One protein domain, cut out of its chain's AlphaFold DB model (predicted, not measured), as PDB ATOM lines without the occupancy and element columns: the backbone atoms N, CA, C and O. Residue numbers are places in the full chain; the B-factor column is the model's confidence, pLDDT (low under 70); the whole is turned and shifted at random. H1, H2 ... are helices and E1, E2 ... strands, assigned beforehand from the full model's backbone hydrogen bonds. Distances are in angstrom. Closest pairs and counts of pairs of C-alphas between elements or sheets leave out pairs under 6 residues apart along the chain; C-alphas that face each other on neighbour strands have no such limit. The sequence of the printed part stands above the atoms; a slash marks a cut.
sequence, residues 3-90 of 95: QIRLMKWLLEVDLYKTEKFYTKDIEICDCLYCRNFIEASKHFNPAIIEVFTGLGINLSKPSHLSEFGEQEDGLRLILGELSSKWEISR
ATOM      1  N   GLN A   3     190.419 167.869 133.953       89.12
ATOM      2  CA  GLN A   3     189.598 166.841 133.317       89.12
ATOM      3  C   GLN A   3     188.478 166.384 134.251       89.12
ATOM      4  O   GLN A   3     188.722 166.081 135.417       89.12
ATOM      5  N   ILE A   4     187.249 166.331 133.736       85.31
ATOM      6  CA  ILE A   4     186.070 165.849 134.460       85.31
ATOM      7  C   ILE A   4     185.406 164.759 133.628       85.31
ATOM      8  O   ILE A   4     185.096 164.955 132.453       85.31
ATOM      9  N   ARG A   5     185.182 163.593 134.237       85.62
ATOM     10  CA  ARG A   5     184.452 162.501 133.596       85.62
ATOM     11  C   ARG A   5     182.971 162.639 133.912       85.62
ATOM     12  O   ARG A   5     182.573 162.515 135.064       85.62
ATOM     13  N   LEU A   6     182.162 162.848 132.879       81.56
ATOM     14  CA  LEU A   6     180.710 162.904 132.992       81.56
ATOM     15  C   LEU A   6     180.107 161.832 132.089       81.56
ATOM     16  O   LEU A   6     180.078 161.963 130.865       81.56
ATOM     17  N   MET A   7     179.645 160.737 132.692       85.50
ATOM     18  CA  MET A   7     179.178 159.554 131.964       85.50
ATOM     19  C   MET A   7     180.237 159.057 130.949       85.50
ATOM     20  O   MET A   7     181.334 158.644 131.326       85.50
ATOM     21  N   LYS A   8     179.916 159.110 129.648       87.12
ATOM     22  CA  LYS A   8     180.780 158.715 128.521       87.12
ATOM     23  C   LYS A   8     181.629 159.860 127.958       87.12
ATOM     24  O   LYS A   8     182.235 159.697 126.902       87.12
ATOM     25  N   TRP A   9     181.626 161.015 128.615       84.56
ATOM     26  CA  TRP A   9     182.299 162.224 128.159       84.56
ATOM     27  C   TRP A   9     183.491 162.549 129.054       84.56
ATOM     28  O   TRP A   9     183.434 162.376 130.274       84.56
ATOM     29  N   LEU A  10     184.558 163.038 128.426       87.50
ATOM     30  CA  LEU A  10     185.695 163.649 129.097       87.50
ATOM     31  C   LEU A  10     185.665 165.146 128.781       87.50
ATOM     32  O   LEU A  10     185.854 165.553 127.635       87.50
ATOM     33  N   LEU A  11     185.370 165.943 129.798       87.31
ATOM     34  CA  LEU A  11     185.320 167.397 129.726       87.31
ATOM     35  C   LEU A  11     186.693 167.947 130.100       87.31
ATOM     36  O   LEU A  11     187.204 167.619 131.171       87.31
ATOM     37  N   GLU A  12     187.272 168.792 129.253       90.12
ATOM     38  CA  GLU A  12     188.474 169.557 129.576       90.12
ATOM     39  C   GLU A  12     188.075 170.991 129.900       90.12
ATOM     40  O   GLU A  12     187.665 171.764 129.041       90.12
ATOM     41  N   VAL A  13     188.160 171.344 131.176       89.12
ATOM     42  CA  VAL A  13     187.637 172.602 131.704       89.12
ATOM     43  C   VAL A  13     188.786 173.555 131.998       89.12
ATOM     44  O   VAL A  13     189.785 173.189 132.631       89.12
ATOM     45  N   ASP A  14     188.641 174.802 131.563       92.06
ATOM     46  CA  ASP A  14     189.547 175.892 131.904       92.06
ATOM     47  C   ASP A  14     188.974 176.652 133.108       92.06
ATOM     48  O   ASP A  14     188.235 177.631 132.964       92.06
ATOM     49  N   LEU A  15     189.283 176.158 134.313       90.56
ATOM     50  CA  LEU A  15     188.798 176.758 135.560       90.56
ATOM     51  C   LEU A  15     189.239 178.214 135.690       90.56
ATOM     52  O   LEU A  15     188.414 179.069 135.981       90.56
ATOM     53  N   TYR A  16     190.498 178.513 135.361       91.12
ATOM     54  CA  TYR A  16     191.032 179.869 135.441       91.12
ATOM     55  C   TYR A  16     190.256 180.841 134.544       91.12
ATOM     56  O   TYR A  16     189.856 181.919 134.986       91.12
ATOM     57  N   LYS A  17     189.995 180.472 133.282       92.00
ATOM     58  CA  LYS A  17     189.191 181.328 132.394       92.00
ATOM     59  C   LYS A  17     187.741 181.446 132.847       92.00
ATOM     60  O   LYS A  17     187.146 182.502 132.639       92.00
ATOM     61  N   THR A  18     187.177 180.388 133.424       92.00
ATOM     62  CA  THR A  18     185.799 180.401 133.926       92.00
ATOM     63  C   THR A  18     185.673 181.303 135.152       92.00
ATOM     64  O   THR A  18     184.845 182.207 135.159       92.00
ATOM     65  N   GLU A  19     186.555 181.168 136.137       90.81
ATOM     66  CA  GLU A  19     186.596 182.040 137.314       90.81
ATOM     67  C   GLU A  19     186.819 183.503 136.910       90.81
ATOM     68  O   GLU A  19     186.072 184.384 137.332       90.81
ATOM     69  N   LYS A  20     187.763 183.766 135.995       91.25
ATOM     70  CA  LYS A  20     188.010 185.108 135.436       91.25
ATOM     71  C   LYS A  20     186.810 185.678 134.670       91.25
ATOM     72  O   LYS A  20     186.669 186.894 134.558       91.25
ATOM     73  N   PHE A  21     185.950 184.836 134.099       90.31
ATOM     74  CA  PHE A  21     184.694 185.303 133.516       90.31
ATOM     75  C   PHE A  21     183.762 185.835 134.612       90.31
ATOM     76  O   PHE A  21     183.219 186.926 134.462       90.31
ATOM     77  N   TYR A  22     183.660 185.130 135.738       90.69
ATOM     78  CA  TYR A  22     182.813 185.515 136.868       90.69
ATOM     79  C   TYR A  22     183.346 186.676 137.716       90.69
ATOM     80  O   TYR A  22     182.578 187.261 138.482       90.69
ATOM     81  N   THR A  23     184.619 187.061 137.578       90.12
ATOM     82  CA  THR A  23     185.135 188.303 138.186       90.12
ATOM     83  C   THR A  23     184.688 189.561 137.446       90.12
ATOM     84  O   THR A  23     184.861 190.656 137.972       90.12
ATOM     85  N   LYS A  24     184.152 189.437 136.226       86.56
ATOM     86  CA  LYS A  24     183.603 190.583 135.500       86.56
ATOM     87  C   LYS A  24     182.343 191.089 136.194       86.56
ATOM     88  O   LYS A  24     181.621 190.315 136.835       86.56
ATOM     89  N   ASP A  25     182.087 192.378 136.019       79.94
ATOM     90  CA  ASP A  25     180.785 192.942 136.337       79.94
ATOM     91  C   ASP A  25     179.809 192.458 135.267       79.94
ATOM     92  O   ASP A  25     179.902 192.821 134.093       79.94
ATOM     93  N   ILE A  26     178.966 191.514 135.665       83.38
ATOM     94  CA  ILE A  26     177.892 190.968 134.848       83.38
ATOM     95  C   ILE A  26     176.636 191.591 135.426       83.38
ATOM     96  O   ILE A  26     176.431 191.520 136.637       83.38
ATOM     97  N   GLU A  27     175.822 192.218 134.585       84.62
ATOM     98  CA  GLU A  27     174.540 192.752 135.024       84.62
ATOM     99  C   GLU A  27     173.635 191.582 135.426       84.62
ATOM    100  O   GLU A  27     173.279 190.739 134.602       84.62
ATOM    101  N   ILE A  28     173.317 191.496 136.715       86.75
ATOM    102  CA  ILE A  28     172.430 190.470 137.260       86.75
ATOM    103  C   ILE A  28     171.065 191.116 137.440       86.75
ATOM    104  O   ILE A  28     170.937 192.136 138.115       86.75
ATOM    105  N   CYS A  29     170.037 190.509 136.857       89.06
ATOM    106  CA  CYS A  29     168.669 190.952 137.079       89.06
ATOM    107  C   CYS A  29     168.298 190.805 138.566       89.06
ATOM    108  O   CYS A  29     168.441 189.730 139.143       89.06
ATOM    109  N   ASP A  30     167.776 191.872 139.173       90.94
ATOM    110  CA  ASP A  30     167.346 191.902 140.580       90.94
ATOM    111  C   ASP A  30     165.820 191.706 140.740       90.94
ATOM    112  O   ASP A  30     165.188 192.158 141.698       90.94
ATOM    113  N   CYS A  31     165.171 191.046 139.776       93.31
ATOM    114  CA  CYS A  31     163.753 190.725 139.915       93.31
ATOM    115  C   CYS A  31     163.531 189.662 141.006       93.31
ATOM    116  O   CYS A  31     164.441 188.915 141.380       93.31
ATOM    117  N   LEU A  32     162.290 189.557 141.495       93.06
ATOM    118  CA  LEU A  32     161.916 188.614 142.554       93.06
ATOM    119  C   LEU A  32     162.349 187.172 142.241       93.06
ATOM    120  O   LEU A  32     162.874 186.494 143.119       93.06
ATOM    121  N   TYR A  33     162.178 186.726 140.996       91.94
ATOM    122  CA  TYR A  33     162.518 185.365 140.578       91.94
ATOM    123  C   TYR A  33     164.026 185.119 140.557       91.94
ATOM    124  O   TYR A  33     164.485 184.071 141.005       91.94
ATOM    125  N   CYS A  34     164.809 186.101 140.105       92.19
ATOM    126  CA  CYS A  34     166.264 185.986 140.092       92.19
ATOM    127  C   CYS A  34     166.828 185.947 141.514       92.19
ATOM    128  O   CYS A  34     167.643 185.080 141.829       92.19
ATOM    129  N   ARG A  35     166.324 186.810 142.406       93.44
ATOM    130  CA  ARG A  35     166.667 186.754 143.833       93.44
ATOM    131  C   ARG A  35     166.270 185.427 144.468       93.44
ATOM    132  O   ARG A  35     167.063 184.852 145.209       93.44
ATOM    133  N   ASN A  36     165.070 184.933 144.165       93.06
ATOM    134  CA  ASN A  36     164.583 183.659 144.682       93.06
ATOM    135  C   ASN A  36     165.472 182.491 144.237       93.06
ATOM    136  O   ASN A  36     165.861 181.689 145.080       93.06
ATOM    137  N   PHE A  37     165.868 182.436 142.961       94.00
ATOM    138  CA  PHE A  37     166.798 181.422 142.466       94.00
ATOM    139  C   PHE A  37     168.157 181.498 143.168       94.00
ATOM    140  O   PHE A  37     168.664 180.476 143.627       94.00
ATOM    141  N   ILE A  38     168.745 182.697 143.276       93.56
ATOM    142  CA  ILE A  38     170.044 182.880 143.937       93.56
ATOM    143  C   ILE A  38     169.967 182.408 145.391       93.56
ATOM    144  O   ILE A  38     170.864 181.700 145.844       93.56
ATOM    145  N   GLU A  39     168.894 182.741 146.109       94.38
ATOM    146  CA  GLU A  39     168.702 182.289 147.487       94.38
ATOM    147  C   GLU A  39     168.509 180.771 147.569       94.38
ATOM    148  O   GLU A  39     169.218 180.100 148.316       94.38
ATOM    149  N   ALA A  40     167.632 180.203 146.738       93.19
ATOM    150  CA  ALA A  40     167.388 178.764 146.689       93.19
ATOM    151  C   ALA A  40     168.663 177.972 146.355       93.19
ATOM    152  O   ALA A  40     168.902 176.911 146.933       93.19
ATOM    153  N   SER A  41     169.523 178.512 145.482       93.69
ATOM    154  CA  SER A  41     170.777 177.869 145.075       93.69
ATOM    155  C   SER A  41     171.751 177.626 146.231       93.69
ATOM    156  O   SER A  41     172.530 176.673 146.187       93.69
ATOM    157  N   LYS A  42     171.672 178.420 147.310       93.69
ATOM    158  CA  LYS A  42     172.490 178.241 148.524       93.69
ATOM    159  C   LYS A  42     172.116 176.984 149.308       93.69
ATOM    160  O   LYS A  42     172.918 176.493 150.097       93.69
ATOM    161  N   HIS A  43     170.908 176.473 149.089       94.50
ATOM    162  CA  HIS A  43     170.354 175.302 149.762       94.50
ATOM    163  C   HIS A  43     170.337 174.058 148.868       94.50
ATOM    164  O   HIS A  43     169.749 173.040 149.237       94.50
ATOM    165  N   PHE A  44     170.968 174.114 147.690       94.25
ATOM    166  CA  PHE A  44     171.089 172.943 146.830       94.25
ATOM    167  C   PHE A  44     171.862 171.823 147.526       94.25
ATOM    168  O   PHE A  44     172.716 172.052 148.383       94.25
ATOM    169  N   ASN A  45     171.563 170.586 147.125       96.12
ATOM    170  CA  ASN A  45     172.281 169.417 147.617       96.12
ATOM    171  C   ASN A  45     173.800 169.618 147.404       96.12
ATOM    172  O   ASN A  45     174.193 169.991 146.291       96.12
ATOM    173  N   PRO A  46     174.656 169.346 148.408       94.94
ATOM    174  CA  PRO A  46     176.103 169.502 148.288       94.94
ATOM    175  C   PRO A  46     176.701 168.843 147.040       94.94
ATOM    176  O   PRO A  46     177.538 169.451 146.382       94.94
ATOM    177  N   ALA A  47     176.207 167.668 146.635       93.00
ATOM    178  CA  ALA A  47     176.676 166.986 145.429       93.00
ATOM    179  C   ALA A  47     176.414 167.796 144.143       93.00
ATOM    180  O   ALA A  47     177.210 167.765 143.209       93.00
ATOM    181  N   ILE A  48     175.313 168.553 144.090       91.88
ATOM    182  CA  ILE A  48     175.009 169.454 142.968       91.88
ATOM    183  C   ILE A  48     175.951 170.661 143.001       91.88
ATOM    184  O   ILE A  48     176.516 171.034 141.971       91.88
ATOM    185  N   ILE A  49     176.165 171.248 144.182       93.44
ATOM    186  CA  ILE A  49     177.090 172.375 144.370       93.44
ATOM    187  C   ILE A  49     178.515 171.976 143.955       93.44
ATOM    188  O   ILE A  49     179.188 172.734 143.255       93.44
ATOM    189  N   GLU A  50     178.963 170.773 144.314       91.31
ATOM    190  CA  GLU A  50     180.268 170.219 143.934       91.31
ATOM    191  C   GLU A  50     180.445 170.091 142.417       91.31
ATOM    192  O   GLU A  50     181.531 170.357 141.899       91.31
ATOM    193  N   VAL A  51     179.390 169.743 141.672       89.44
ATOM    194  CA  VAL A  51     179.448 169.705 140.202       89.44
ATOM    195  C   VAL A  51     179.690 171.104 139.633       89.44
ATOM    196  O   VAL A  51     180.603 171.285 138.826       89.44
ATOM    197  N   PHE A  52     178.918 172.108 140.062       91.75
ATOM    198  CA  PHE A  52     179.051 173.477 139.549       91.75
ATOM    199  C   PHE A  52     180.388 174.116 139.931       91.75
ATOM    200  O   PHE A  52     181.106 174.621 139.067       91.75
ATOM    201  N   THR A  53     180.768 174.030 141.204       90.56
ATOM    202  CA  THR A  53     182.074 174.512 141.686       90.56
ATOM    203  C   THR A  53     183.228 173.762 141.025       90.56
ATOM    204  O   THR A  53     184.214 174.373 140.618       90.56
ATOM    205  N   GLY A  54     183.077 172.456 140.797       89.31
ATOM    206  CA  GLY A  54     184.031 171.635 140.061       89.31
ATOM    207  C   GLY A  54     184.255 172.082 138.614       89.31
ATOM    208  O   GLY A  54     185.343 171.827 138.092       89.31
ATOM    209  N   LEU A  55     183.267 172.758 138.010       90.44
ATOM    210  CA  LEU A  55     183.289 173.386 136.680       90.44
ATOM    211  C   LEU A  55     183.704 174.873 136.703       90.44
ATOM    212  O   LEU A  55     183.759 175.501 135.643       90.44
ATOM    213  N   GLY A  56     183.979 175.444 137.883       91.38
ATOM    214  CA  GLY A  56     184.285 176.868 138.072       91.38
ATOM    215  C   GLY A  56     183.066 177.793 137.950       91.38
ATOM    216  O   GLY A  56     183.228 179.004 137.825       91.38
ATOM    217  N   ILE A  57     181.849 177.238 137.946       93.38
ATOM    218  CA  ILE A  57     180.599 177.981 137.758       93.38
ATOM    219  C   ILE A  57     180.181 178.650 139.066       93.38
ATOM    220  O   ILE A  57     180.071 177.990 140.099       93.38
ATOM    221  N   ASN A  58     179.873 179.948 139.007       92.31
ATOM    222  CA  ASN A  58     179.266 180.672 140.119       92.31
ATOM    223  C   ASN A  58     177.739 180.769 139.942       92.31
ATOM    224  O   ASN A  58     177.249 181.526 139.102       92.31
ATOM    225  N   LEU A  59     176.994 180.030 140.771       92.62
ATOM    226  CA  LEU A  59     175.525 180.006 140.772       92.62
ATOM    227  C   LEU A  59     174.886 181.351 141.148       92.62
ATOM    228  O   LEU A  59     173.750 181.608 140.763       92.62
ATOM    229  N   SER A  60     175.612 182.237 141.839       92.00
ATOM    230  CA  SER A  60     175.106 183.562 142.209       92.00
ATOM    231  C   SER A  60     175.147 184.572 141.059       92.00
ATOM    232  O   SER A  60     174.751 185.718 141.255       92.00
ATOM    233  N   LYS A  61     175.691 184.194 139.894       92.25
ATOM    234  CA  LYS A  61     175.861 185.067 138.724       92.25
ATOM    235  C   LYS A  61     175.318 184.409 137.442       92.25
ATOM    236  O   LYS A  61     176.096 184.143 136.523       92.25
ATOM    237  N   PRO A  62     174.017 184.090 137.362       91.44
ATOM    238  CA  PRO A  62     173.435 183.551 136.136       91.44
ATOM    239  C   PRO A  62     173.507 184.578 134.998       91.44
ATOM    240  O   PRO A  62     173.309 185.769 135.224       91.44
ATOM    241  N   SER A  63     173.771 184.111 133.775       88.94
ATOM    242  CA  SER A  63     173.721 184.956 132.572       88.94
ATOM    243  C   SER A  63     172.281 185.313 132.211       88.94
ATOM    244  O   SER A  63     172.000 186.413 131.746       88.94
ATOM    245  N   HIS A  64     171.369 184.362 132.412       90.38
ATOM    246  CA  HIS A  64     169.947 184.525 132.159       90.38
ATOM    247  C   HIS A  64     169.143 183.579 133.049       90.38
ATOM    248  O   HIS A  64     169.590 182.467 133.333       90.38
ATOM    249  N   LEU A  65     167.953 184.011 133.465       92.81
ATOM    250  CA  LEU A  65     166.967 183.179 134.143       92.81
ATOM    251  C   LEU A  65     165.599 183.405 133.494       92.81
ATOM    252  O   LEU A  65     165.205 184.547 133.256       92.81
ATOM    253  N   SER A  66     164.866 182.322 133.255       92.12
ATOM    254  CA  SER A  66     163.476 182.347 132.793       92.12
ATOM    255  C   SER A  66     162.591 181.596 133.787       92.12
ATOM    256  O   SER A  66     162.964 180.520 134.253       92.12
ATOM    257  N   GLU A  67     161.425 182.157 134.102       93.00
ATOM    258  CA  GLU A  67     160.420 181.554 134.985       93.00
ATOM    259  C   GLU A  67     159.218 181.076 134.160       93.00
ATOM    260  O   GLU A  67     158.840 181.726 133.184       93.00
ATOM    261  N   PHE A  68     158.670 179.910 134.517       92.56
ATOM    262  CA  PHE A  68     157.616 179.217 133.760       92.56
ATOM    263  C   PHE A  68     156.357 178.939 134.587       92.56
ATOM    264  O   PHE A  68     155.557 178.071 134.240       92.56
ATOM    265  N   GLY A  69     156.170 179.672 135.679       90.75
ATOM    266  CA  GLY A  69     155.056 179.507 136.594       90.75
ATOM    267  C   GLY A  69     155.297 178.531 137.746       90.75
ATOM    268  O   GLY A  69     156.320 177.847 137.874       90.75
ATOM    269  N   GLU A  70     154.286 178.506 138.603       93.31
ATOM    270  CA  GLU A  70     154.213 177.710 139.821       93.31
ATOM    271  C   GLU A  70     153.697 176.296 139.532       93.31
ATOM    272  O   GLU A  70     152.874 176.089 138.642       93.31
ATOM    273  N   GLN A  71     154.216 175.331 140.278       93.06
ATOM    274  CA  GLN A  71     153.839 173.924 140.254       93.06
ATOM    275  C   GLN A  71     152.860 173.621 141.401       93.06
ATOM    276  O   GLN A  71     152.651 174.443 142.291       93.06
ATOM    277  N   GLU A  72     152.258 172.429 141.400       89.44
ATOM    278  CA  GLU A  72     151.240 172.028 142.392       89.44
ATOM    279  C   GLU A  72     151.744 172.035 143.849       89.44
ATOM    280  O   GLU A  72     150.950 172.151 144.781       89.44
ATOM    281  N   ASP A  73     153.057 171.935 144.056       91.88
ATOM    282  CA  ASP A  73     153.725 171.960 145.361       91.88
ATOM    283  C   ASP A  73     154.130 173.374 145.827       91.88
ATOM    284  O   ASP A  73     154.769 173.526 146.871       91.88
ATOM    285  N   GLY A  74     153.765 174.415 145.071       89.25
ATOM    286  CA  GLY A  74     154.131 175.805 145.340       89.25
ATOM    287  C   GLY A  74     155.562 176.170 144.927       89.25
ATOM    288  O   GLY A  74     155.986 177.312 145.124       89.25
ATOM    289  N   LEU A  75     156.327 175.238 144.344       90.12
ATOM    290  CA  LEU A  75     157.631 175.539 143.756       90.12
ATOM    291  C   LEU A  75     157.464 176.176 142.380       90.12
ATOM    292  O   LEU A  75     156.494 175.938 141.667       90.12
ATOM    293  N   ARG A  76     158.441 176.983 141.970       90.81
ATOM    294  CA  ARG A  76     158.452 177.616 140.646       90.81
ATOM    295  C   ARG A  76     159.480 176.977 139.743       90.81
ATOM    296  O   ARG A  76     160.605 176.704 140.161       90.81
ATOM    297  N   LEU A  77     159.096 176.772 138.487       92.12
ATOM    298  CA  LEU A  77     159.996 176.224 137.487       92.12
ATOM    299  C   LEU A  77     160.877 177.342 136.924       92.12
ATOM    300  O   LEU A  77     160.385 178.290 136.309       92.12
ATOM    301  N   ILE A  78     162.188 177.202 137.123       91.38
ATOM    302  CA  ILE A  78     163.204 178.142 136.648       91.38
ATOM    303  C   ILE A  78     164.144 177.420 135.681       91.38
ATOM    304  O   ILE A  78     164.675 176.357 136.000       91.38
ATOM    305  N   LEU A  79     164.403 178.029 134.526       92.12
ATOM    306  CA  LEU A  79     165.519 177.671 133.653       92.12
ATOM    307  C   LEU A  79     166.621 178.705 133.830       92.12
ATOM    308  O   LEU A  79     166.364 179.903 133.721       92.12
ATOM    309  N   GLY A  80     167.844 178.244 134.088       90.31
ATOM    310  CA  GLY A  80     168.996 179.122 134.247       90.31
ATOM    311  C   GLY A  80     170.109 178.839 133.256       90.31
ATOM    312  O   GLY A  80     170.505 177.691 133.056       90.31
ATOM    313  N   GLU A  81     170.641 179.906 132.669       90.75
ATOM    314  CA  GLU A  81     171.830 179.875 131.832       90.75
ATOM    315  C   GLU A  81     173.058 180.284 132.654       90.75
ATOM    316  O   GLU A  81     173.129 181.378 133.222       90.75
ATOM    317  N   LEU A  82     174.047 179.392 132.707       90.31
ATOM    318  CA  LEU A  82     175.308 179.577 133.419       90.31
ATOM    319  C   LEU A  82     176.468 179.386 132.442       90.31
ATOM    320  O   LEU A  82     176.427 178.525 131.565       90.31
ATOM    321  N   SER A  83     177.526 180.176 132.609       87.88
ATOM    322  CA  SER A  83     178.655 180.195 131.682       87.88
ATOM    323  C   SER A  83     179.850 179.423 132.231       87.88
ATOM    324  O   SER A  83     180.349 179.707 133.312       87.88
ATOM    325  N   SER A  84     180.386 178.493 131.442       86.62
ATOM    326  CA  SER A  84     181.666 177.835 131.727       86.62
ATOM    327  C   SER A  84     182.536 177.785 130.474       86.62
ATOM    328  O   SER A  84     182.025 177.780 129.351       86.62
ATOM    329  N   LYS A  85     183.860 177.805 130.652       86.19
ATOM    330  CA  LYS A  85     184.838 177.651 129.571       86.19
ATOM    331  C   LYS A  85     185.378 176.230 129.587       86.19
ATOM    332  O   LYS A  85     186.139 175.843 130.472       86.19
ATOM    333  N   TRP A  86     184.994 175.469 128.574       80.31
ATOM    334  CA  TRP A  86     185.384 174.079 128.418       80.31
ATOM    335  C   TRP A  86     185.575 173.724 126.950       80.31
ATOM    336  O   TRP A  86     185.053 174.378 126.049       80.31
ATOM    337  N   GLU A  87     186.314 172.647 126.741       74.69
ATOM    338  CA  GLU A  87     186.458 171.944 125.482       74.69
ATOM    339  C   GLU A  87     185.968 170.503 125.689       74.69
ATOM    340  O   GLU A  87     186.314 169.842 126.675       74.69
ATOM    341  N   ILE A  88     185.093 170.014 124.803       68.56
ATOM    342  CA  ILE A  88     184.632 168.620 124.838       68.56
ATOM    343  C   ILE A  88     185.472 167.822 123.856       68.56
ATOM    344  O   ILE A  88     185.389 168.029 122.647       68.56
ATOM    345  N   SER A  89     186.187 166.824 124.370       60.19
ATOM    346  CA  SER A  89     186.714 165.752 123.535       60.19
ATOM    347  C   SER A  89     185.826 164.516 123.689       60.19
ATOM    348  O   SER A  89     185.653 163.951 124.772       60.19
ATOM    349  N   ARG A  90     185.217 164.058 122.587       56.44
ATOM    350  CA  ARG A  90     184.491 162.782 122.575       56.44
ATOM    351  C   ARG A  90     185.502 161.644 122.473       56.44
ATOM    352  O   ARG A  90     185.719 161.101 121.393       56.44
TER     353      ARG A  90
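Overview. This is residues 3 to 90 of the 95 residues of an uncharacterized protein of Oceanobacillus sojae (UniProt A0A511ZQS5). Two small antiparallel sheets stand at opposite ends of the longest axis: the three-stranded sheet E1, E2, E5 at one end, and the hairpin of E3 and E4 at the other. Three short helices lie separately around them: H2 packs over one face of the E3 and E4 hairpin, H3 only grazes the three-stranded sheet, and H1 follows directly on from E2. Links bridge the two ends, among them residues 82 to 85 from E4 to E5, while residues 43 to 48, of which 46 to 48 belong to H3, stick out. The printed part has 88 residues, with elements in the order E1, E2, H1, H2, H3, E3, E4, E5, and its class is mixed, helices and strands. It is only just compact, close to loose, with a radius of gyration of the C-alphas of 14.5 A and spans of 39, 31 and 21 A.

Arrangement. In the larger sheet, the inner strand E2, residues 9 to 13, has the edge strands E1, residues 3 to 6, and E5, residues 86 to 89, as its neighbours. E1 and E2 are an antiparallel hairpin at 144 degrees, with N 4 and O 11 within hydrogen-bond range at 2.9 A. E2 and E5 are antiparallel at 148 degrees, with N 87 and O 12 at 2.8 A. H3, residues 46 to 54, only grazes this sheet, with its residues 51 to 54. H1, residues 15 to 22, is not on the sheet, and it is only just apart from H3, the closest C-alphas being 8.3 A apart. E3, residues 64 to 70, and E4, residues 76 to 81, form the other hairpin, antiparallel at 166 degrees, with N 81 and O 64 at 2.8 A. H2, residues 32 to 41, comes closest to E3 at the C-alphas of Cys 34 and Leu 65, 6.6 A apart, and to E4 at those of Phe 37 and Ile 78, 7.6 A apart. H1, H2 and H3 touch no helix, and in each of them every O i to N i+4 pair is within hydrogen-bond range.

Along the chain. E1 begins at C-alpha 3 (189.598, 166.841, 133.317) and is 9.7 A long; E2 is 12.2 A. H1 is 10.7 A long, H2 14.2 A and H3 11.6 A. E3 is 18.8 A, from C-alpha 64 at (169.947, 184.525, 132.159), and E4 is 16.2 A. E5, 9.7 A, ends at C-alpha 89 (186.714, 165.752, 123.535).

Size, cuts and confidence. The two C-alphas farthest apart are those of Tyr 16 and Glu 72, 41.1 A. The printed part has no cut, and no link is long. The mean pLDDT of the printed part is 89.3, and residues 88 to 90 are under 70.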